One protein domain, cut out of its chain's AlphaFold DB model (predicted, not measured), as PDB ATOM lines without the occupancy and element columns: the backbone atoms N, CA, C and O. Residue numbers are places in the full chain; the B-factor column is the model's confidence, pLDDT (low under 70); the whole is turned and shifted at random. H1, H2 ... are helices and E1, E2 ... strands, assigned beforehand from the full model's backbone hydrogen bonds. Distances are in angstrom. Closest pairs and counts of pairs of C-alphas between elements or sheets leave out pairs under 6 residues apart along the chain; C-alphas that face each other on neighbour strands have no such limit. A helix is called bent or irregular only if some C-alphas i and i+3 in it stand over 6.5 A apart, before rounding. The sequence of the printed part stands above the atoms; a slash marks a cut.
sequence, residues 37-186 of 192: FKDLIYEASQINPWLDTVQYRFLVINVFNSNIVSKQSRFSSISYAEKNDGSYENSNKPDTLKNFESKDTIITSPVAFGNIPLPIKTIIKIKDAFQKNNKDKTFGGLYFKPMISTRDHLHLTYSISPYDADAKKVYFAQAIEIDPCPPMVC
ATOM      1  N   PHE A  37      99.442 143.554  76.196       78.00
ATOM      2  CA  PHE A  37      99.202 144.362  77.380       78.00
ATOM      3  C   PHE A  37     100.181 145.513  77.427       78.00
ATOM      4  O   PHE A  37     101.362 145.340  77.136       78.00
ATOM      5  N   LYS A  38      99.694 146.674  77.847       77.31
ATOM      6  CA  LYS A  38     100.546 147.830  78.071       77.31
ATOM      7  C   LYS A  38     101.438 147.599  79.285       77.31
ATOM      8  O   LYS A  38     100.945 147.253  80.365       77.31
ATOM      9  N   ASP A  39     102.729 147.850  79.106       80.12
ATOM     10  CA  ASP A  39     103.594 148.234  80.218       80.12
ATOM     11  C   ASP A  39     103.031 149.520  80.849       80.12
ATOM     12  O   ASP A  39     102.360 150.294  80.176       80.12
ATOM     13  N   LEU A  40     103.271 149.797  82.125       79.94
ATOM     14  CA  LEU A  40     102.840 151.061  82.738       79.94
ATOM     15  C   LEU A  40     104.052 151.753  83.349       79.94
ATOM     16  O   LEU A  40     104.897 151.109  83.964       79.94
ATOM     17  N   ILE A  41     104.159 153.065  83.168       80.12
ATOM     18  CA  ILE A  41     105.165 153.889  83.839       80.12
ATOM     19  C   ILE A  41     104.423 154.955  84.623       80.12
ATOM     20  O   ILE A  41     103.647 155.709  84.039       80.12
ATOM     21  N   TYR A  42     104.697 155.024  85.924       80.75
ATOM     22  CA  TYR A  42     104.270 156.129  86.771       80.75
ATOM     23  C   TYR A  42     105.498 156.885  87.240       80.75
ATOM     24  O   TYR A  42     106.341 156.322  87.934       80.75
ATOM     25  N   GLU A  43     105.606 158.152  86.876       81.62
ATOM     26  CA  GLU A  43     106.691 159.015  87.316       81.62
ATOM     27  C   GLU A  43     106.588 159.335  88.810       81.62
ATOM     28  O   GLU A  43     105.516 159.310  89.419       81.62
ATOM     29  N   ALA A  44     107.709 159.727  89.407       83.88
ATOM     30  CA  ALA A  44     107.775 160.155  90.798       83.88
ATOM     31  C   ALA A  44     106.788 161.296  91.109       83.88
ATOM     32  O   ALA A  44     106.173 161.300  92.170       83.88
ATOM     33  N   SER A  45     106.582 162.223  90.168       80.81
ATOM     34  CA  SER A  45     105.623 163.334  90.282       80.81
ATOM     35  C   SER A  45     104.169 162.874  90.455       80.81
ATOM     36  O   SER A  45     103.370 163.579  91.062       80.81
ATOM     37  N   GLN A  46     103.839 161.689  89.942       78.69
ATOM     38  CA  GLN A  46     102.501 161.106  89.954       78.69
ATOM     39  C   GLN A  46     102.252 160.278  91.214       78.69
ATOM     40  O   GLN A  46     101.161 160.316  91.770       78.69
ATOM     41  N   ILE A  47     103.265 159.537  91.669       80.81
ATOM     42  CA  ILE A  47     103.116 158.603  92.792       80.81
ATOM     43  C   ILE A  47     103.488 159.213  94.138       80.81
ATOM     44  O   ILE A  47     102.858 158.864  95.132       80.81
ATOM     45  N   ASN A  48     104.471 160.121  94.206       83.75
ATOM     46  CA  ASN A  48     104.926 160.696  95.477       83.75
ATOM     47  C   ASN A  48     103.786 161.328  96.294       83.75
ATOM     48  O   ASN A  48     103.735 161.041  97.488       83.75
ATOM     49  N   PRO A  49     102.818 162.064  95.702       81.06
ATOM     50  CA  PRO A  49     101.681 162.582  96.462       81.06
ATOM     51  C   PRO A  49     100.910 161.505  97.240       81.06
ATOM     52  O   PRO A  49     100.440 161.759  98.347       81.06
ATOM     53  N   TRP A  50     100.808 160.286  96.707       79.44
ATOM     54  CA  TRP A  50     100.154 159.168  97.391       79.44
ATOM     55  C   TRP A  50     101.060 158.471  98.401       79.44
ATOM     56  O   TRP A  50     100.580 157.971  99.412       79.44
ATOM     57  N   LEU A  51     102.366 158.413  98.130       83.31
ATOM     58  CA  LEU A  51     103.332 157.794  99.042       83.31
ATOM     59  C   LEU A  51     103.532 158.627 100.306       83.31
ATOM     60  O   LEU A  51     103.707 158.069 101.387       83.31
ATOM     61  N   ASP A  52     103.487 159.950 100.166       78.81
ATOM     62  CA  ASP A  52     103.752 160.892 101.249       78.81
ATOM     63  C   ASP A  52     102.511 161.130 102.132       78.81
ATOM     64  O   ASP A  52     102.587 161.798 103.165       78.81
ATOM     65  N   THR A  53     101.354 160.571 101.760       75.56
ATOM     66  CA  THR A  53     100.083 160.787 102.453       75.56
ATOM     67  C   THR A  53      99.560 159.505 103.095       75.56
ATOM     68  O   THR A  53      99.360 158.469 102.467       75.56
ATOM     69  N   VAL A  54      99.250 159.587 104.390       74.19
ATOM     70  CA  VAL A  54      98.771 158.434 105.173       74.19
ATOM     71  C   VAL A  54      97.364 157.975 104.802       74.19
ATOM     72  O   VAL A  54      96.912 156.965 105.328       74.19
ATOM     73  N   GLN A  55      96.659 158.711 103.940       83.31
ATOM     74  CA  GLN A  55      95.259 158.457 103.610       83.31
ATOM     75  C   GLN A  55      95.056 157.386 102.535       83.31
ATOM     76  O   GLN A  55      93.910 157.006 102.338       83.31
ATOM     77  N   TYR A  56      96.103 156.905 101.856       83.31
ATOM     78  CA  TYR A  56      95.979 155.901 100.792       83.31
ATOM     79  C   TYR A  56      96.448 154.518 101.226       83.31
ATOM     80  O   TYR A  56      97.475 154.346 101.887       83.31
ATOM     81  N   ARG A  57      95.693 153.512 100.789       84.62
ATOM     82  CA  ARG A  57      95.898 152.105 101.126       84.62
ATOM     83  C   ARG A  57      96.472 151.321  99.951       84.62
ATOM     84  O   ARG A  57      97.443 150.583 100.136       84.62
ATOM     85  N   PHE A  58      95.918 151.520  98.755       84.12
ATOM     86  CA  PHE A  58      96.300 150.783  97.551       84.12
ATOM     87  C   PHE A  58      96.402 151.688  96.319       84.12
ATOM     88  O   PHE A  58      95.631 152.629  96.165       84.12
ATOM     89  N   LEU A  59      97.318 151.357  95.411       83.25
ATOM     90  CA  LEU A  59      97.218 151.687  93.991       83.25
ATOM     91  C   LEU A  59      96.532 150.505  93.308       83.25
ATOM     92  O   LEU A  59      97.043 149.391  93.368       83.25
ATOM     93  N   VAL A  60      95.393 150.719  92.670       80.56
ATOM     94  CA  VAL A  60      94.635 149.656  92.009       80.56
ATOM     95  C   VAL A  60      94.771 149.801  90.502       80.56
ATOM     96  O   VAL A  60      94.580 150.888  89.960       80.56
ATOM     97  N   ILE A  61      95.100 148.701  89.826       79.31
ATOM     98  CA  ILE A  61      95.183 148.618  88.367       79.31
ATOM     99  C   ILE A  61      94.032 147.736  87.883       79.31
ATOM    100  O   ILE A  61      94.021 146.533  88.135       79.31
ATOM    101  N   ASN A  62      93.069 148.324  87.181       74.81
ATOM    102  CA  ASN A  62      91.989 147.597  86.524       74.81
ATOM    103  C   ASN A  62      92.413 147.236  85.120       74.81
ATOM    104  O   ASN A  62      92.744 148.122  84.332       74.81
ATOM    105  N   VAL A  63      92.310 145.957  84.786       73.69
ATOM    106  CA  VAL A  63      92.518 145.483  83.424       73.69
ATOM    107  C   VAL A  63      91.209 144.925  82.901       73.69
ATOM    108  O   VAL A  63      90.586 144.085  83.544       73.69
ATOM    109  N   PHE A  64      90.786 145.393  81.731       67.38
ATOM    110  CA  PHE A  64      89.565 144.928  81.088       67.38
ATOM    111  C   PHE A  64      89.741 144.789  79.578       67.38
ATOM    112  O   PHE A  64      90.627 145.380  78.950       67.38
ATOM    113  N   ASN A  65      88.858 143.989  78.991       65.69
ATOM    114  CA  ASN A  65      88.723 143.882  77.551       65.69
ATOM    115  C   ASN A  65      87.849 145.039  77.047       65.69
ATOM    116  O   ASN A  65      86.705 145.180  77.478       65.69
ATOM    117  N   SER A  66      88.376 145.881  76.157       54.69
ATOM    118  CA  SER A  66      87.559 146.921  75.531       54.69
ATOM    119  C   SER A  66      86.649 146.280  74.475       54.69
ATOM    120  O   SER A  66      87.113 145.682  73.505       54.69
ATOM    121  N   ASN A  67      85.329 146.366  74.666       50.62
ATOM    122  CA  ASN A  67      84.354 145.851  73.703       50.62
ATOM    123  C   ASN A  67      84.373 146.697  72.420       50.62
ATOM    124  O   ASN A  67      83.606 147.649  72.306       50.62
ATOM    125  N   ILE A  68      85.220 146.365  71.438       46.47
ATOM    126  CA  ILE A  68      85.158 146.963  70.094       46.47
ATOM    127  C   ILE A  68      85.381 145.890  69.016       46.47
ATOM    128  O   ILE A  68      86.476 145.738  68.496       46.47
ATOM    129  N   VAL A  69      84.313 145.137  68.725       45.84
ATOM    130  CA  VAL A  69      83.796 144.631  67.421       45.84
ATOM    131  C   VAL A  69      84.766 144.099  66.325       45.84
ATOM    132  O   VAL A  69      84.311 143.682  65.265       45.84
ATOM    133  N   SER A  70      86.080 143.989  66.517       43.16
ATOM    134  CA  SER A  70      86.975 143.288  65.581       43.16
ATOM    135  C   SER A  70      88.185 142.673  66.290       43.16
ATOM    136  O   SER A  70      88.580 143.127  67.358       43.16
ATOM    137  N   LYS A  71      88.747 141.612  65.688       41.84
ATOM    138  CA  LYS A  71      89.734 140.632  66.205       41.84
ATOM    139  C   LYS A  71      91.053 141.163  66.813       41.84
ATOM    140  O   LYS A  71      91.935 140.368  67.108       41.84
ATOM    141  N   GLN A  72      91.210 142.462  67.040       49.72
ATOM    142  CA  GLN A  72      92.363 143.051  67.725       49.72
ATOM    143  C   GLN A  72      91.929 143.525  69.113       49.72
ATOM    144  O   GLN A  72      91.733 144.717  69.347       49.72
ATOM    145  N   SER A  73      91.732 142.579  70.030       51.06
ATOM    146  CA  SER A  73      91.352 142.819  71.426       51.06
ATOM    147  C   SER A  73      92.443 143.605  72.156       51.06
ATOM    148  O   SER A  73      93.369 143.033  72.732       51.06
ATOM    149  N   ARG A  74      92.367 144.938  72.094       54.22
ATOM    150  CA  ARG A  74      93.249 145.828  72.849       54.22
ATOM    151  C   ARG A  74      92.775 145.840  74.299       54.22
ATOM    152  O   ARG A  74      91.788 146.499  74.643       54.22
ATOM    153  N   PHE A  75      93.465 145.076  75.137       66.31
ATOM    154  CA  PHE A  75      93.309 145.149  76.583       66.31
ATOM    155  C   PHE A  75      93.698 146.550  77.051       66.31
ATOM    156  O   PHE A  75      94.689 147.121  76.592       66.31
ATOM    157  N   SER A  76      92.873 147.130  77.915       67.12
ATOM    158  CA  SER A  76      93.102 148.460  78.474       67.12
ATOM    159  C   SER A  76      93.322 148.354  79.973       67.12
ATOM    160  O   SER A  76      92.651 147.567  80.642       67.12
ATOM    161  N   SER A  77      94.251 149.163  80.473       71.81
ATOM    162  CA  SER A  77      94.536 149.287  81.900       71.81
ATOM    163  C   SER A  77      94.173 150.697  82.361       71.81
ATOM    164  O   SER A  77      94.585 151.674  81.736       71.81
ATOM    165  N   ILE A  78      93.399 150.799  83.438       70.81
ATOM    166  CA  ILE A  78      93.103 152.051  84.152       70.81
ATOM    167  C   ILE A  78      93.637 151.903  85.570       70.81
ATOM    168  O   ILE A  78      93.656 150.799  86.110       70.81
ATOM    169  N   SER A  79      94.087 152.988  86.193       74.12
ATOM    170  CA  SER A  79      94.570 152.925  87.573       74.12
ATOM    171  C   SER A  79      94.081 154.083  88.416       74.12
ATOM    172  O   SER A  79      93.921 155.193  87.914       74.12
ATOM    173  N   TYR A  80      93.863 153.804  89.696       76.81
ATOM    174  CA  TYR A  80      93.367 154.748  90.693       76.81
ATOM    175  C   TYR A  80      93.959 154.436  92.067       76.81
ATOM    176  O   TYR A  80      94.423 153.324  92.323       76.81
ATOM    177  N   ALA A  81      93.948 155.424  92.958       79.62
ATOM    178  CA  ALA A  81      94.393 155.255  94.334       79.62
ATOM    179  C   ALA A  81      93.179 155.066  95.254       79.62
ATOM    180  O   ALA A  81      92.247 155.871  95.250       79.62
ATOM    181  N   GLU A  82      93.191 153.999  96.047       81.38
ATOM    182  CA  GLU A  82      92.194 153.733  97.081       81.38
ATOM    183  C   GLU A  82      92.621 154.365  98.402       81.38
ATOM    184  O   GLU A  82      93.733 154.126  98.889       81.38
ATOM    185  N   LYS A  83      91.724 155.139  99.007       82.88
ATOM    186  CA  LYS A  83      91.911 155.736 100.325       82.88
ATOM    187  C   LYS A  83      91.590 154.750 101.454       82.88
ATOM    188  O   LYS A  83      90.999 153.692 101.256       82.88
ATOM    189  N   ASN A  84      91.983 155.092 102.678       84.06
ATOM    190  CA  ASN A  84      91.752 154.280 103.876       84.06
ATOM    191  C   ASN A  84      90.268 154.094 104.203       84.06
ATOM    192  O   ASN A  84      89.909 153.099 104.826       84.06
ATOM    193  N   ASP A  85      89.431 155.049 103.804       82.50
ATOM    194  CA  ASP A  85      87.975 155.003 103.954       82.50
ATOM    195  C   ASP A  85      87.286 154.180 102.850       82.50
ATOM    196  O   ASP A  85      86.062 154.079 102.837       82.50
ATOM    197  N   GLY A  86      88.056 153.578 101.934       79.31
ATOM    198  CA  GLY A  86      87.552 152.814 100.793       79.31
ATOM    199  C   GLY A  86      87.081 153.682  99.628       79.31
ATOM    200  O   GLY A  86      86.697 153.144  98.593       79.31
ATOM    201  N   SER A  87      87.118 155.011  99.753       78.12
ATOM    202  CA  SER A  87      86.843 155.887  98.619       78.12
ATOM    203  C   SER A  87      87.999 155.849  97.628       78.12
ATOM    204  O   SER A  87      89.175 155.752  97.992       78.12
ATOM    205  N   TYR A  88      87.669 155.943  96.349       75.31
ATOM    206  CA  TYR A  88      88.671 156.038  95.302       75.31
ATOM    207  C   TYR A  88      88.896 157.485  94.928       75.31
ATOM    208  O   TYR A  88      87.961 158.253  94.690       75.31
ATOM    209  N   GLU A  89      90.161 157.856  94.810       73.50
ATOM    210  CA  GLU A  89      90.480 159.024  94.024       73.50
ATOM    211  C   GLU A  89      90.331 158.654  92.545       73.50
ATOM    212  O   GLU A  89      91.155 157.914  92.007       73.50
ATOM    213  N   ASN A  90      89.263 159.204  91.939       63.97
ATOM    214  CA  ASN A  90      88.894 159.179  90.516       63.97
ATOM    215  C   ASN A  90      87.831 158.144  90.071       63.97
ATOM    216  O   ASN A  90      88.128 157.240  89.294       63.97
ATOM    217  N   SER A  91      86.569 158.315  90.490       44.34
ATOM    218  CA  SER A  91      85.437 157.525  89.967       44.34
ATOM    219  C   SER A  91      84.854 158.036  88.638       44.34
ATOM    220  O   SER A  91      84.247 157.255  87.916       44.34
ATOM    221  N   ASN A  92      85.042 159.317  88.276       40.19
ATOM    222  CA  ASN A  92      84.225 159.956  87.227       40.19
ATOM    223  C   ASN A  92      84.969 160.784  86.153       40.19
ATOM    224  O   ASN A  92      84.308 161.266  85.234       40.19
ATOM    225  N   LYS A  93      86.300 160.981  86.211       41.12
ATOM    226  CA  LYS A  93      87.060 161.707  85.164       41.12
ATOM    227  C   LYS A  93      88.508 161.208  85.058       41.12
ATOM    228  O   LYS A  93      89.368 161.696  85.794       41.12
ATOM    229  N   PRO A  94      88.825 160.288  84.130       45.75
ATOM    230  CA  PRO A  94      90.175 159.762  83.952       45.75
ATOM    231  C   PRO A  94      91.097 160.780  83.260       45.75
ATOM    232  O   PRO A  94      91.641 160.497  82.201       45.75
ATOM    233  N   ASP A  95      91.311 161.957  83.846       45.62
ATOM    234  CA  ASP A  95      92.326 162.896  83.372       45.62
ATOM    235  C   ASP A  95      93.597 162.766  84.212       45.62
ATOM    236  O   ASP A  95      93.914 163.534  85.116       45.62
ATOM    237  N   THR A  96      94.359 161.753  83.803       43.62
ATOM    238  CA  THR A  96      95.815 161.798  83.660       43.62
ATOM    239  C   THR A  96      96.656 162.032  84.918       43.62
ATOM    240  O   THR A  96      97.271 163.082  85.100       43.62
ATOM    241  N   LEU A  97      96.990 160.930  85.588       44.03
ATOM    242  CA  LEU A  97      98.418 160.617  85.679       44.03
ATOM    243  C   LEU A  97      98.840 160.466  84.215       44.03
ATOM    244  O   LEU A  97      98.432 159.485  83.603       44.03
ATOM    245  N   LYS A  98      99.461 161.496  83.604       41.88
ATOM    246  CA  LYS A  98      99.946 161.491  82.205       41.88
ATOM    247  C   LYS A  98     100.163 160.061  81.714       41.88
ATOM    248  O   LYS A  98     101.092 159.403  82.176       41.88
ATOM    249  N   ASN A  99      99.277 159.601  80.829       46.56
ATOM    250  CA  ASN A  99      99.431 158.318  80.166       46.56
ATOM    251  C   ASN A  99     100.759 158.388  79.419       46.56
ATOM    252  O   ASN A  99     100.849 159.046  78.383       46.56
ATOM    253  N   PHE A 100     101.803 157.802  79.994       49.41
ATOM    254  CA  PHE A 100     103.077 157.721  79.314       49.41
ATOM    255  C   PHE A 100     102.962 156.680  78.213       49.41
ATOM    256  O   PHE A 100     102.310 155.648  78.386       49.41
ATOM    257  N   GLU A 101     103.570 156.983  77.070       52.97
ATOM    258  CA  GLU A 101     103.664 156.060  75.950       52.97
ATOM    259  C   GLU A 101     104.351 154.778  76.414       52.97
ATOM    260  O   GLU A 101     105.568 154.703  76.587       52.97
ATOM    261  N   SER A 102     103.539 153.763  76.661       62.91
ATOM    262  CA  SER A 102     104.000 152.438  77.004       62.91
ATOM    263  C   SER A 102     104.142 151.589  75.758       62.91
ATOM    264  O   SER A 102     103.362 151.705  74.809       62.91
ATOM    265  N   LYS A 103     105.095 150.665  75.792       69.94
ATOM    266  CA  LYS A 103     105.159 149.586  74.811       69.94
ATOM    267  C   LYS A 103     104.193 148.475  75.210       69.94
ATOM    268  O   LYS A 103     103.871 148.314  76.386       69.94
ATOM    269  N   ASP A 104     103.755 147.720  74.214       75.56
ATOM    270  CA  ASP A 104     102.963 146.520  74.437       75.56
ATOM    271  C   ASP A 104     103.888 145.318  74.668       75.56
ATOM    272  O   ASP A 104     104.806 145.062  73.884       75.56
ATOM    273  N   THR A 105     103.600 144.541  75.707       78.75
ATOM    274  CA  THR A 105     104.167 143.215  75.947       78.75
ATOM    275  C   THR A 105     103.193 142.151  75.441       78.75
ATOM    276  O   THR A 105     101.998 142.182  75.741       78.75
ATOM    277  N   ILE A 106     103.714 141.197  74.666       80.44
ATOM    278  CA  ILE A 106     102.954 140.056  74.145       80.44
ATOM    279  C   ILE A 106     102.941 138.941  75.195       80.44
ATOM    280  O   ILE A 106     104.001 138.462  75.597       80.44
ATOM    281  N   ILE A 107     101.750 138.502  75.599       74.44
ATOM    282  CA  ILE A 107     101.535 137.382  76.517       74.44
ATOM    283  C   ILE A 107     100.925 136.215  75.744       74.44
ATOM    284  O   ILE A 107      99.885 136.358  75.110       74.44
ATOM    285  N   THR A 108     101.577 135.058  75.791       72.69
ATOM    286  CA  THR A 108     101.224 133.885  74.974       72.69
ATOM    287  C   THR A 108     100.315 132.878  75.688       72.69
ATOM    288  O   THR A 108      99.849 131.931  75.056       72.69
ATOM    289  N   SER A 109     100.049 133.070  76.981       70.81
ATOM    290  CA  SER A 109      99.225 132.181  77.814       70.81
ATOM    291  C   SER A 109      97.786 132.698  77.966       70.81
ATOM    292  O   SER A 109      97.553 133.893  77.777       70.81
ATOM    293  N   PRO A 110      96.813 131.833  78.319       70.00
ATOM    294  CA  PRO A 110      95.473 132.265  78.713       70.00
ATOM    295  C   PRO A 110      95.524 133.251  79.884       70.00
ATOM    296  O   PRO A 110      96.350 133.096  80.779       70.00
ATOM    297  N   VAL A 111      94.643 134.257  79.866       71.62
ATOM    298  CA  VAL A 111      94.664 135.358  80.839       71.62
ATOM    299  C   VAL A 111      93.267 135.651  81.383       71.62
ATOM    300  O   VAL A 111      92.322 135.821  80.612       71.62
ATOM    301  N   ALA A 112      93.153 135.756  82.703       72.88
ATOM    302  CA  ALA A 112      92.006 136.268  83.436       72.88
ATOM    303  C   ALA A 112      92.211 137.750  83.804       72.88
ATOM    304  O   ALA A 112      93.323 138.181  84.122       72.88
ATOM    305  N   PHE A 113      91.121 138.521  83.763       72.12
ATOM    306  CA  PHE A 113      91.100 139.973  83.985       72.12
ATOM    307  C   PHE A 113      90.500 140.332  85.343       72.12
ATOM    308  O   PHE A 113      89.665 139.598  85.872       72.12
ATOM    309  N   GLY A 114      90.884 141.489  85.879       71.81
ATOM    310  CA  GLY A 114      90.383 141.970  87.159       71.81
ATOM    311  C   GLY A 114      91.155 143.174  87.681       71.81
ATOM    312  O   GLY A 114      91.897 143.834  86.948       71.81
ATOM    313  N   ASN A 115      90.964 143.435  88.971       76.38
ATOM    314  CA  ASN A 115      91.612 144.526  89.681       76.38
ATOM    315  C   ASN A 115      92.844 143.991  90.404       76.38
ATOM    316  O   ASN A 115      92.771 142.976  91.095       76.38
ATOM    317  N   ILE A 116      93.958 144.700  90.272       79.44
ATOM    318  CA  ILE A 116      95.249 144.330  90.843       79.44
ATOM    319  C   ILE A 116      95.601 145.379  91.911       79.44
ATOM    320  O   ILE A 116      96.032 146.480  91.555       79.44
ATOM    321  N   PRO A 117      95.374 145.096  93.210       81.75
ATOM    322  CA  PRO A 117      95.633 146.045  94.288       81.75
ATOM    323  C   PRO A 117      97.087 145.971  94.778       81.75
ATOM    324  O   PRO A 117      97.516 144.989  95.379       81.75
ATOM    325  N   LEU A 118      97.847 147.047  94.593       83.88
ATOM    326  CA  LEU A 118      99.207 147.210  95.102       83.88
ATOM    327  C   LEU A 118      99.208 148.025  96.401       83.88
ATOM    328  O   LEU A 118      98.913 149.220  96.360       83.88
ATOM    329  N   PRO A 119      99.580 147.447  97.560       87.19
ATOM    330  CA  PRO A 119      99.656 148.213  98.798       87.19
ATOM    331  C   PRO A 119     100.641 149.383  98.682       87.19
ATOM    332  O   PRO A 119     101.803 149.182  98.317       87.19
ATOM    333  N   ILE A 120     100.237 150.585  99.099       85.81
ATOM    334  CA  ILE A 120     101.119 151.770  99.120       85.81
ATOM    335  C   ILE A 120     102.391 151.498  99.941       85.81
ATOM    336  O   ILE A 120     103.498 151.844  99.531       85.81
ATOM    337  N   LYS A 121     102.268 150.759 101.052       86.31
ATOM    338  CA  LYS A 121     103.412 150.323 101.878       86.31
ATOM    339  C   LYS A 121     104.434 149.485 101.105       86.31
ATOM    340  O   LYS A 121     105.622 149.534 101.413       86.31
ATOM    341  N   THR A 122     103.988 148.699 100.132       86.31
ATOM    342  CA  THR A 122     104.878 147.913  99.272       86.31
ATOM    343  C   THR A 122     105.632 148.825  98.310       86.31
ATOM    344  O   THR A 122     106.837 148.659  98.142       86.31
ATOM    345  N   ILE A 123     104.968 149.842  97.753       86.38
ATOM    346  CA  ILE A 123     105.614 150.845  96.896       86.38
ATOM    347  C   ILE A 123     106.696 151.615  97.661       86.38
ATOM    348  O   ILE A 123     107.806 151.773  97.155       86.38
ATOM    349  N   ILE A 124     106.401 152.039  98.895       87.62
ATOM    350  CA  ILE A 124     107.372 152.713  99.772       87.62
ATOM    351  C   ILE A 124     108.608 151.829  99.966       87.62
ATOM    352  O   ILE A 124     109.722 152.279  99.722       87.62
ATOM    353  N   LYS A 125     108.429 150.538 100.281       88.06
ATOM    354  CA  LYS A 125     109.555 149.595 100.415       88.06
ATOM    355  C   LYS A 125     110.403 149.491  99.146       88.06
ATOM    356  O   LYS A 125     111.623 149.404  99.252       88.06
ATOM    357  N   ILE A 126     109.783 149.489  97.963       86.81
ATOM    358  CA  ILE A 126     110.505 149.471  96.680       86.81
ATOM    359  C   ILE A 126     111.333 150.752  96.516       86.81
ATOM    360  O   ILE A 126     112.523 150.667  96.207       86.81
ATOM    361  N   LYS A 127     110.724 151.923  96.741       87.25
ATOM    362  CA  LYS A 127     111.388 153.233  96.657       87.25
ATOM    363  C   LYS A 127     112.565 153.322  97.631       87.25
ATOM    364  O   LYS A 127     113.676 153.642  97.211       87.25
ATOM    365  N   ASP A 128     112.353 152.953  98.890       88.69
ATOM    366  CA  ASP A 128     113.382 152.983  99.932       88.69
ATOM    367  C   ASP A 128     114.544 152.037  99.602       88.69
ATOM    368  O   ASP A 128     115.715 152.407  99.717       88.69
ATOM    369  N   ALA A 129     114.239 150.816  99.149       86.50
ATOM    370  CA  ALA A 129     115.253 149.851  98.734       86.50
ATOM    371  C   ALA A 129     116.058 150.357  97.529       86.50
ATOM    372  O   ALA A 129     117.285 150.228  97.511       86.50
ATOM    373  N   PHE A 130     115.391 150.968  96.546       86.69
ATOM    374  CA  PHE A 130     116.050 151.582  95.397       86.69
ATOM    375  C   PHE A 130     117.018 152.681  95.834       86.69
ATOM    376  O   PHE A 130     118.196 152.616  95.486       86.69
ATOM    377  N   GLN A 131     116.553 153.637  96.639       85.44
ATOM    378  CA  GLN A 131     117.356 154.772  97.100       85.44
ATOM    379  C   GLN A 131     118.518 154.338  98.002       85.44
ATOM    380  O   GLN A 131     119.624 154.868  97.896       85.44
ATOM    381  N   LYS A 132     118.313 153.325  98.853       87.00
ATOM    382  CA  LYS A 132     119.375 152.749  99.688       87.00
ATOM    383  C   LYS A 132     120.498 152.132  98.850       87.00
ATOM    384  O   LYS A 132     121.669 152.290  99.201       87.00
ATOM    385  N   ASN A 133     120.140 151.427  97.777       83.88
ATOM    386  CA  ASN A 133     121.081 150.684  96.935       83.88
ATOM    387  C   ASN A 133     121.697 151.534  95.812       83.88
ATOM    388  O   ASN A 133     122.732 151.156  95.273       83.88
ATOM    389  N   ASN A 134     121.087 152.672  95.475       82.06
ATOM    390  CA  ASN A 134     121.471 153.527  94.351       82.06
ATOM    391  C   ASN A 134     121.528 154.996  94.804       82.06
ATOM    392  O   ASN A 134     120.765 155.833  94.332       82.06
ATOM    393  N   LYS A 135     122.406 155.304  95.771       76.12
ATOM    394  CA  LYS A 135     122.480 156.619  96.445       76.12
ATOM    395  C   LYS A 135     122.728 157.807  95.505       76.12
ATOM    396  O   LYS A 135     122.450 158.940  95.879       76.12
ATOM    397  N   ASP A 136     123.288 157.553  94.330       79.88
ATOM    398  CA  ASP A 136     123.597 158.524  93.281       79.88
ATOM    399  C   ASP A 136     122.496 158.636  92.213       79.88
ATOM    400  O   ASP A 136     122.653 159.402  91.264       79.88
ATOM    401  N   LYS A 137     121.408 157.862  92.325       80.12
ATOM    402  CA  LYS A 137     120.318 157.828  91.344       80.12
ATOM    403  C   LYS A 137     119.063 158.504  91.866       80.12
ATOM    404  O   LYS A 137     118.661 158.326  93.019       80.12
ATOM    405  N   THR A 138     118.394 159.222  90.973       82.62
ATOM    406  CA  THR A 138     117.100 159.831  91.257       82.62
ATOM    407  C   THR A 138     116.004 158.795  91.056       82.62
ATOM    408  O   THR A 138     115.898 158.169  90.001       82.62
ATOM    409  N   PHE A 139     115.153 158.609  92.066       85.38
ATOM    410  CA  PHE A 139     113.939 157.817  91.894       85.38
ATOM    411  C   PHE A 139     113.013 158.544  90.916       85.38
ATOM    412  O   PHE A 139     112.409 159.557  91.259       85.38
ATOM    413  N   GLY A 140     112.945 158.036  89.690       85.81
ATOM    414  CA  GLY A 140     112.170 158.602  88.593       85.81
ATOM    415  C   GLY A 140     110.732 158.111  88.547       85.81
ATOM    416  O   GLY A 140     109.901 158.765  87.925       85.81
ATOM    417  N   GLY A 141     110.421 156.993  89.205       86.50
ATOM    418  CA  GLY A 141     109.082 156.421  89.213       86.50
ATOM    419  C   GLY A 141     109.063 154.903  89.358       86.50
ATOM    420  O   GLY A 141     110.015 154.283  89.831       86.50
ATOM    421  N   LEU A 142     107.972 154.299  88.905       86.25
ATOM    422  CA  LEU A 142     107.752 152.860  88.865       86.25
ATOM    423  C   LEU A 142     107.422 152.426  87.442       86.25
ATOM    424  O   LEU A 142     106.558 153.005  86.787       86.25
ATOM    425  N   TYR A 143     108.077 151.364  87.004       86.12
ATOM    426  CA  TYR A 143     107.778 150.637  85.784       86.12
ATOM    427  C   TYR A 143     107.069 149.330  86.142       86.12
ATOM    428  O   TYR A 143     107.533 148.567  86.990       86.12
ATOM    429  N   PHE A 144     105.947 149.085  85.482       83.94
ATOM    430  CA  PHE A 144     105.090 147.926  85.641       83.94
ATOM    431  C   PHE A 144     105.118 147.145  84.334       83.94
ATOM    432  O   PHE A 144     104.660 147.629  83.299       83.94
ATOM    433  N   LYS A 145     105.626 145.920  84.381       85.56
ATOM    434  CA  LYS A 145     105.642 145.016  83.238       85.56
ATOM    435  C   LYS A 145     104.585 143.933  83.422       85.56
ATOM    436  O   LYS A 145     104.667 143.218  84.423       85.56
ATOM    437  N   PRO A 146     103.625 143.777  82.498       82.69
ATOM    438  CA  PRO A 146     102.631 142.726  82.599       82.69
ATOM    439  C   PRO A 146     103.324 141.365  82.514       82.69
ATOM    440  O   PRO A 146     104.254 141.152  81.729       82.69
ATOM    441  N   MET A 147     102.869 140.439  83.342       81.94
ATOM    442  CA  MET A 147     103.324 139.060  83.358       81.94
ATOM    443  C   MET A 147     102.168 138.141  83.734       81.94
ATOM    444  O   MET A 147     101.116 138.593  84.177       81.94
ATOM    445  N   ILE A 148     102.359 136.846  83.533       77.25
ATOM    446  CA  ILE A 148     101.403 135.848  83.999       77.25
ATOM    447  C   ILE A 148     101.841 135.357  85.362       77.25
ATOM    448  O   ILE A 148     103.036 135.131  85.577       77.25
ATOM    449  N   SER A 149     100.863 135.210  86.254       75.69
ATOM    450  CA  SER A 149     101.055 134.648  87.579       75.69
ATOM    451  C   SER A 149     101.894 133.379  87.494       75.69
ATOM    452  O   SER A 149     101.613 132.460  86.713       75.69
ATOM    453  N   THR A 150     102.948 133.325  88.304       72.75
ATOM    454  CA  THR A 150     103.775 132.122  88.393       72.75
ATOM    455  C   THR A 150     103.057 131.008  89.145       72.75
ATOM    456  O   THR A 150     103.419 129.844  88.995       72.75
ATOM    457  N   ARG A 151     102.032 131.357  89.931       70.00
ATOM    458  CA  ARG A 151     101.317 130.446  90.817       70.00
ATOM    459  C   ARG A 151     100.206 129.670  90.121       70.00
ATOM    460  O   ARG A 151     100.086 128.471  90.353       70.00
ATOM    461  N   ASP A 152      99.377 130.340  89.327       70.38
ATOM    462  CA  ASP A 152      98.206 129.716  88.695       70.38
ATOM    463  C   ASP A 152      98.209 129.770  87.169       70.38
ATOM    464  O   ASP A 152      97.357 129.145  86.544       70.38
ATOM    465  N   HIS A 153      99.185 130.461  86.572       70.06
ATOM    466  CA  HIS A 153      99.371 130.575  85.125       70.06
ATOM    467  C   HIS A 153      98.160 131.104  84.351       70.06
ATOM    468  O   HIS A 153      98.078 130.925  83.134       70.06
ATOM    469  N   LEU A 154      97.229 131.752  85.046       71.19
ATOM    470  CA  LEU A 154      95.981 132.229  84.469       71.19
ATOM    471  C   LEU A 154      95.780 133.711  84.731       71.19
ATOM    472  O   LEU A 154      95.172 134.384  83.910       71.19
ATOM    473  N   HIS A 155      96.285 134.250  85.833       75.12
ATOM    474  CA  HIS A 155      96.053 135.648  86.157       75.12
ATOM    475  C   HIS A 155      97.113 136.579  85.576       75.12
ATOM    476  O   HIS A 155      98.315 136.322  85.673       75.12
ATOM    477  N   LEU A 156      96.658 137.697  85.002       77.12
ATOM    478  CA  LEU A 156      97.539 138.816  84.699       77.12
ATOM    479  C   LEU A 156      97.994 139.462  86.004       77.12
ATOM    480  O   LEU A 156      97.174 139.891  86.813       77.12
ATOM    481  N   THR A 157      99.301 139.594  86.159       79.56
ATOM    482  CA  THR A 157      99.932 140.349  87.236       79.56
ATOM    483  C   THR A 157     100.909 141.356  86.628       79.56
ATOM    484  O   THR A 157     101.123 141.389  85.411       79.56
ATOM    485  N   TYR A 158     101.499 142.218  87.452       80.50
ATOM    486  CA  TYR A 158     102.539 143.144  87.009       80.50
ATOM    487  C   TYR A 158     103.797 142.964  87.851       80.50
ATOM    488  O   TYR A 158     103.745 143.082  89.070       80.50
ATOM    489  N   SER A 159     104.938 142.751  87.194       82.31
ATOM    490  CA  SER A 159     106.244 142.935  87.822       82.31
ATOM    491  C   SER A 159     106.516 144.422  87.971       82.31
ATOM    492  O   SER A 159     106.363 145.181  87.013       82.31
ATOM    493  N   ILE A 160     106.940 144.834  89.160       84.56
ATOM    494  CA  ILE A 160     107.141 146.241  89.499       84.56
ATOM    495  C   ILE A 160     108.620 146.485  89.719       84.56
ATOM    496  O   ILE A 160     109.304 145.718  90.396       84.56
ATOM    497  N   SER A 161     109.133 147.563  89.146       85.62
ATOM    498  CA  SER A 161     110.535 147.934  89.261       85.62
ATOM    499  C   SER A 161     110.691 149.448  89.359       85.62
ATOM    500  O   SER A 161     109.964 150.176  88.682       85.62
ATOM    501  N   PRO A 162     111.623 149.960  90.178       87.75
ATOM    502  CA  PRO A 162     111.969 151.372  90.160       87.75
ATOM    503  C   PRO A 162     112.503 151.787  88.782       87.75
ATOM    504  O   PRO A 162     113.295 151.082  88.145       87.75
ATOM    505  N   TYR A 163     112.054 152.953  88.336       84.81
ATOM    506  CA  TYR A 163     112.505 153.621  87.126       84.81
ATOM    507  C   TYR A 163     113.417 154.785  87.511       84.81
ATOM    508  O   TYR A 163     113.063 155.600  88.360       84.81
ATOM    509  N   ASP A 164     114.586 154.859  86.890       83.50
ATOM    510  CA  ASP A 164     115.490 156.003  86.981       83.50
ATOM    511  C   ASP A 164     115.183 156.971  85.833       83.50
ATOM    512  O   ASP A 164     115.293 156.600  84.659       83.50
ATOM    513  N   ALA A 165     114.796 158.202  86.178       72.19
ATOM    514  CA  ALA A 165     114.435 159.237  85.210       72.19
ATOM    515  C   ALA A 165     115.646 159.736  84.409       72.19
ATOM    516  O   ALA A 165     115.521 159.998  83.211       72.19
ATOM    517  N   ASP A 166     116.816 159.815  85.043       69.75
ATOM    518  CA  ASP A 166     118.030 160.377  84.450       69.75
ATOM    519  C   ASP A 166     118.650 159.381  83.468       69.75
ATOM    520  O   ASP A 166     119.034 159.724  82.347       69.75
ATOM    521  N   ALA A 167     118.690 158.104  83.854       66.69
ATOM    522  CA  ALA A 167     119.223 157.043  83.008       66.69
ATOM    523  C   ALA A 167     118.194 156.468  82.020       66.69
ATOM    524  O   ALA A 167     118.575 155.695  81.136       66.69
ATOM    525  N   LYS A 168     116.901 156.787  82.186       70.19
ATOM    526  CA  LYS A 168     115.766 156.107  81.536       70.19
ATOM    527  C   LYS A 168     115.860 154.580  81.644       70.19
ATOM    528  O   LYS A 168     115.549 153.859  80.693       70.19
ATOM    529  N   LYS A 169     116.333 154.080  82.790       75.44
ATOM    530  CA  LYS A 169     116.606 152.654  83.022       75.44
ATOM    531  C   LYS A 169     115.673 152.077  84.073       75.44
ATOM    532  O   LYS A 169     115.389 152.702  85.089       75.44
ATOM    533  N   VAL A 170     115.238 150.847  83.816       75.19
ATOM    534  CA  VAL A 170     114.510 150.024  84.782       75.19
ATOM    535  C   VAL A 170     115.533 149.276  85.621       75.19
ATOM    536  O   VAL A 170     116.362 148.535  85.088       75.19
ATOM    537  N   TYR A 171     115.472 149.467  86.932       67.75
ATOM    538  CA  TYR A 171     116.280 148.726  87.885       67.75
ATOM    539  C   TYR A 171     115.402 147.633  88.466       67.75
ATOM    540  O   TYR A 171     114.478 147.918  89.217       67.75
ATOM    541  N   PHE A 172     115.651 146.382  88.092       59.84
ATOM    542  CA  PHE A 172     114.843 145.269  88.575       59.84
ATOM    543  C   PHE A 172     115.074 145.061  90.076       59.84
ATOM    544  O   PHE A 172     116.042 144.427  90.495       59.84
ATOM    545  N   ALA A 173     114.172 145.607  90.890       52.34
ATOM    546  CA  ALA A 173     113.887 145.048  92.200       52.34
ATOM    547  C   ALA A 173     113.093 143.745  91.995       52.34
ATOM    548  O   ALA A 173     112.472 143.557  90.950       52.34
ATOM    549  N   GLN A 174     113.159 142.827  92.961       51.16
ATOM    550  CA  GLN A 174     112.435 141.552  92.932       51.16
ATOM    551  C   GLN A 174     110.992 141.748  92.437       51.16
ATOM    552  O   GLN A 174     110.278 142.596  92.971       51.16
ATOM    553  N   ALA A 175     110.585 140.981  91.418       53.16
ATOM    554  CA  ALA A 175     109.228 141.039  90.889       53.16
ATOM    555  C   ALA A 175     108.245 140.725  92.023       53.16
ATOM    556  O   ALA A 175     108.277 139.634  92.594       53.16
ATOM    557  N   ILE A 176     107.411 141.700  92.374       59.91
ATOM    558  CA  ILE A 176     106.309 141.486  93.304       59.91
ATOM    559  C   ILE A 176     105.113 141.090  92.463       59.91
ATOM    560  O   ILE A 176     104.577 141.909  91.724       59.91
ATOM    561  N   GLU A 177     104.730 139.826  92.565       60.38
ATOM    562  CA  GLU A 177     103.501 139.331  91.969       60.38
ATOM    563  C   GLU A 177     102.316 139.829  92.802       60.38
ATOM    564  O   GLU A 177     102.311 139.709  94.029       60.38
ATOM    565  N   ILE A 178     101.339 140.439  92.137       61.38
ATOM    566  CA  ILE A 178     100.104 140.890  92.770       61.38
ATOM    567  C   ILE A 178      98.972 140.108  92.136       61.38
ATOM    568  O   ILE A 178      98.637 140.341  90.974       61.38
ATOM    569  N   ASP A 179      98.408 139.191  92.912       60.62
ATOM    570  CA  ASP A 179      97.268 138.395  92.485       60.62
ATOM    571  C   ASP A 179      96.046 139.315  92.310       60.62
ATOM    572  O   ASP A 179      95.761 140.143  93.189       60.62
ATOM    573  N   PRO A 180      95.308 139.214  91.194       60.16
ATOM    574  CA  PRO A 180      94.090 139.984  91.021       60.16
ATOM    575  C   PRO A 180      93.030 139.542  92.032       60.16
ATOM    576  O   PRO A 180      92.903 138.365  92.378       60.16
ATOM    577  N   CYS A 181      92.220 140.495  92.487       55.47
ATOM    578  CA  CYS A 181      91.050 140.180  93.295       55.47
ATOM    579  C   CYS A 181      89.927 139.642  92.384       55.47
ATOM    580  O   CYS A 181      89.701 140.214  91.311       55.47
ATOM    581  N   PRO A 182      89.198 138.574  92.776       47.78
ATOM    582  CA  PRO A 182      88.079 138.067  91.992       47.78
ATOM    583  C   PRO A 182      87.025 139.160  91.736       47.78
ATOM    584  O   PRO A 182      86.662 139.894  92.662       47.78
ATOM    585  N   PRO A 183      86.459 139.240  90.518       43.28
ATOM    586  CA  PRO A 183      85.574 140.333  90.098       43.28
ATOM    587  C   PRO A 183      84.319 140.514  90.972       43.28
ATOM    588  O   PRO A 183      83.781 141.617  91.042       43.28
ATOM    589  N   MET A 184      83.880 139.475  91.698       35.25
ATOM    590  CA  MET A 184      82.711 139.540  92.588       35.25
ATOM    591  C   MET A 184      82.901 140.412  93.840       35.25
ATOM    592  O   MET A 184      81.907 140.795  94.445       35.25
ATOM    593  N   VAL A 185      84.135 140.763  94.223       40.53
ATOM    594  CA  VAL A 185      84.385 141.669  95.366       40.53
ATOM    595  C   VAL A 185      84.497 143.132  94.911       40.53
ATOM    596  O   VAL A 185      84.310 144.050  95.705       40.53
ATOM    597  N   CYS A 186      84.750 143.370  93.621       41.00
ATOM    598  CA  CYS A 186      85.047 144.703  93.094       41.00
ATOM    599  C   CYS A 186      83.887 145.371  92.337       41.00
ATOM    600  O   CYS A 186      83.894 146.592  92.199       41.00
TER     601      CYS A 186
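What this domain is: This is residues 37 to 186 of the 192 residues of an uncharacterized protein of Segetibacter aerophilus (UniProt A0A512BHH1). Two small antiparallel sheets, E1 E6 E7 and E3 E2 E5, are partly face to face with their strands crossed, and H1 and H2 sit at one end, on the faces that the sheets turn toward each other. E1, in the first sheet, and H1 lead to the hairpin E2 and E3 of the second sheet; E5 joins E2 in the second sheet, and H2 leads back to the hairpin E6 and E7 of the first sheet. The printed part has 150 residues, with three named helices and seven named strands in the order E1 H1 E2 E3 E4 E5 H2 E6 E7 H3; the class is mixed, helices and strands. It is compact, with a radius of gyration of the C-alphas of 15.4 A and spans of 48 by 35 by 30 A.

Where its parts are: E1, residues 40 to 43, begins at C-alpha 40 (102.840, 151.061, 82.738). H1 is residues 44 to 51; it is only just irregular, with C-alphas 46 and 49 at 6.7 A. E2, residues 56 to 65, is 27.2 A long and E3, residues 75 to 83, 26.0 A. E4 is residues 104 to 106 and E5 residues 115 to 119. H2, residues 120 to 133, begins at (101.119, 151.770, 99.120) and is 20.1 A long. E6, residues 139 to 148, is 26.5 A long and E7, residues 156 to 164, 25.0 A. H3, residues 183 to 186, ends at (85.047, 144.703, 93.094).

How they stand to each other: In the sheet E1 E6 E7, N 42 and O 142 are 2.9 A apart, and N 143 and O 161 are 2.8 A apart. H2 is on one face of it, making two layers, helix over sheet, at a height over the sheet of 9.4 A. H1 is on the same face and touches H2 at a steep tilt of 56 degrees, opposite ways; their closest C-alphas are those of Leu 51 and Ile 120, 6.4 A apart. In the sheet E3 E2 E5, N 60 and O 80 are 2.8 A apart, as are N 59 and O 118. H1 is on this sheet too, over E2 and along the strands, at 4 degrees on the local plane. The closest C-alphas of E5 and E7 are those of Ile 116 and Thr 157, 7.1 A apart. E4 pairs with no named strand; residues 37 to 38 pair with its residues 104 to 105. The closest C-alphas of H3 and E5 are those of Pro 183 and Asn 115, 7.4 A apart. Every O i to N i+4 pair of H2 is within hydrogen-bond range, 2 of 4 in H1; H3 is too short for one.

The domain as a whole: The C-alphas farthest apart, those of Val 69 and Lys 135, are 49.8 A apart. The printed part has no cut. The links E3 to E4 and E7 to H3 are long. Mean pLDDT of the printed part is 71.8; residues 64 to 76, 90 to 103, 166 to 167 and 171 to 186 are under 70.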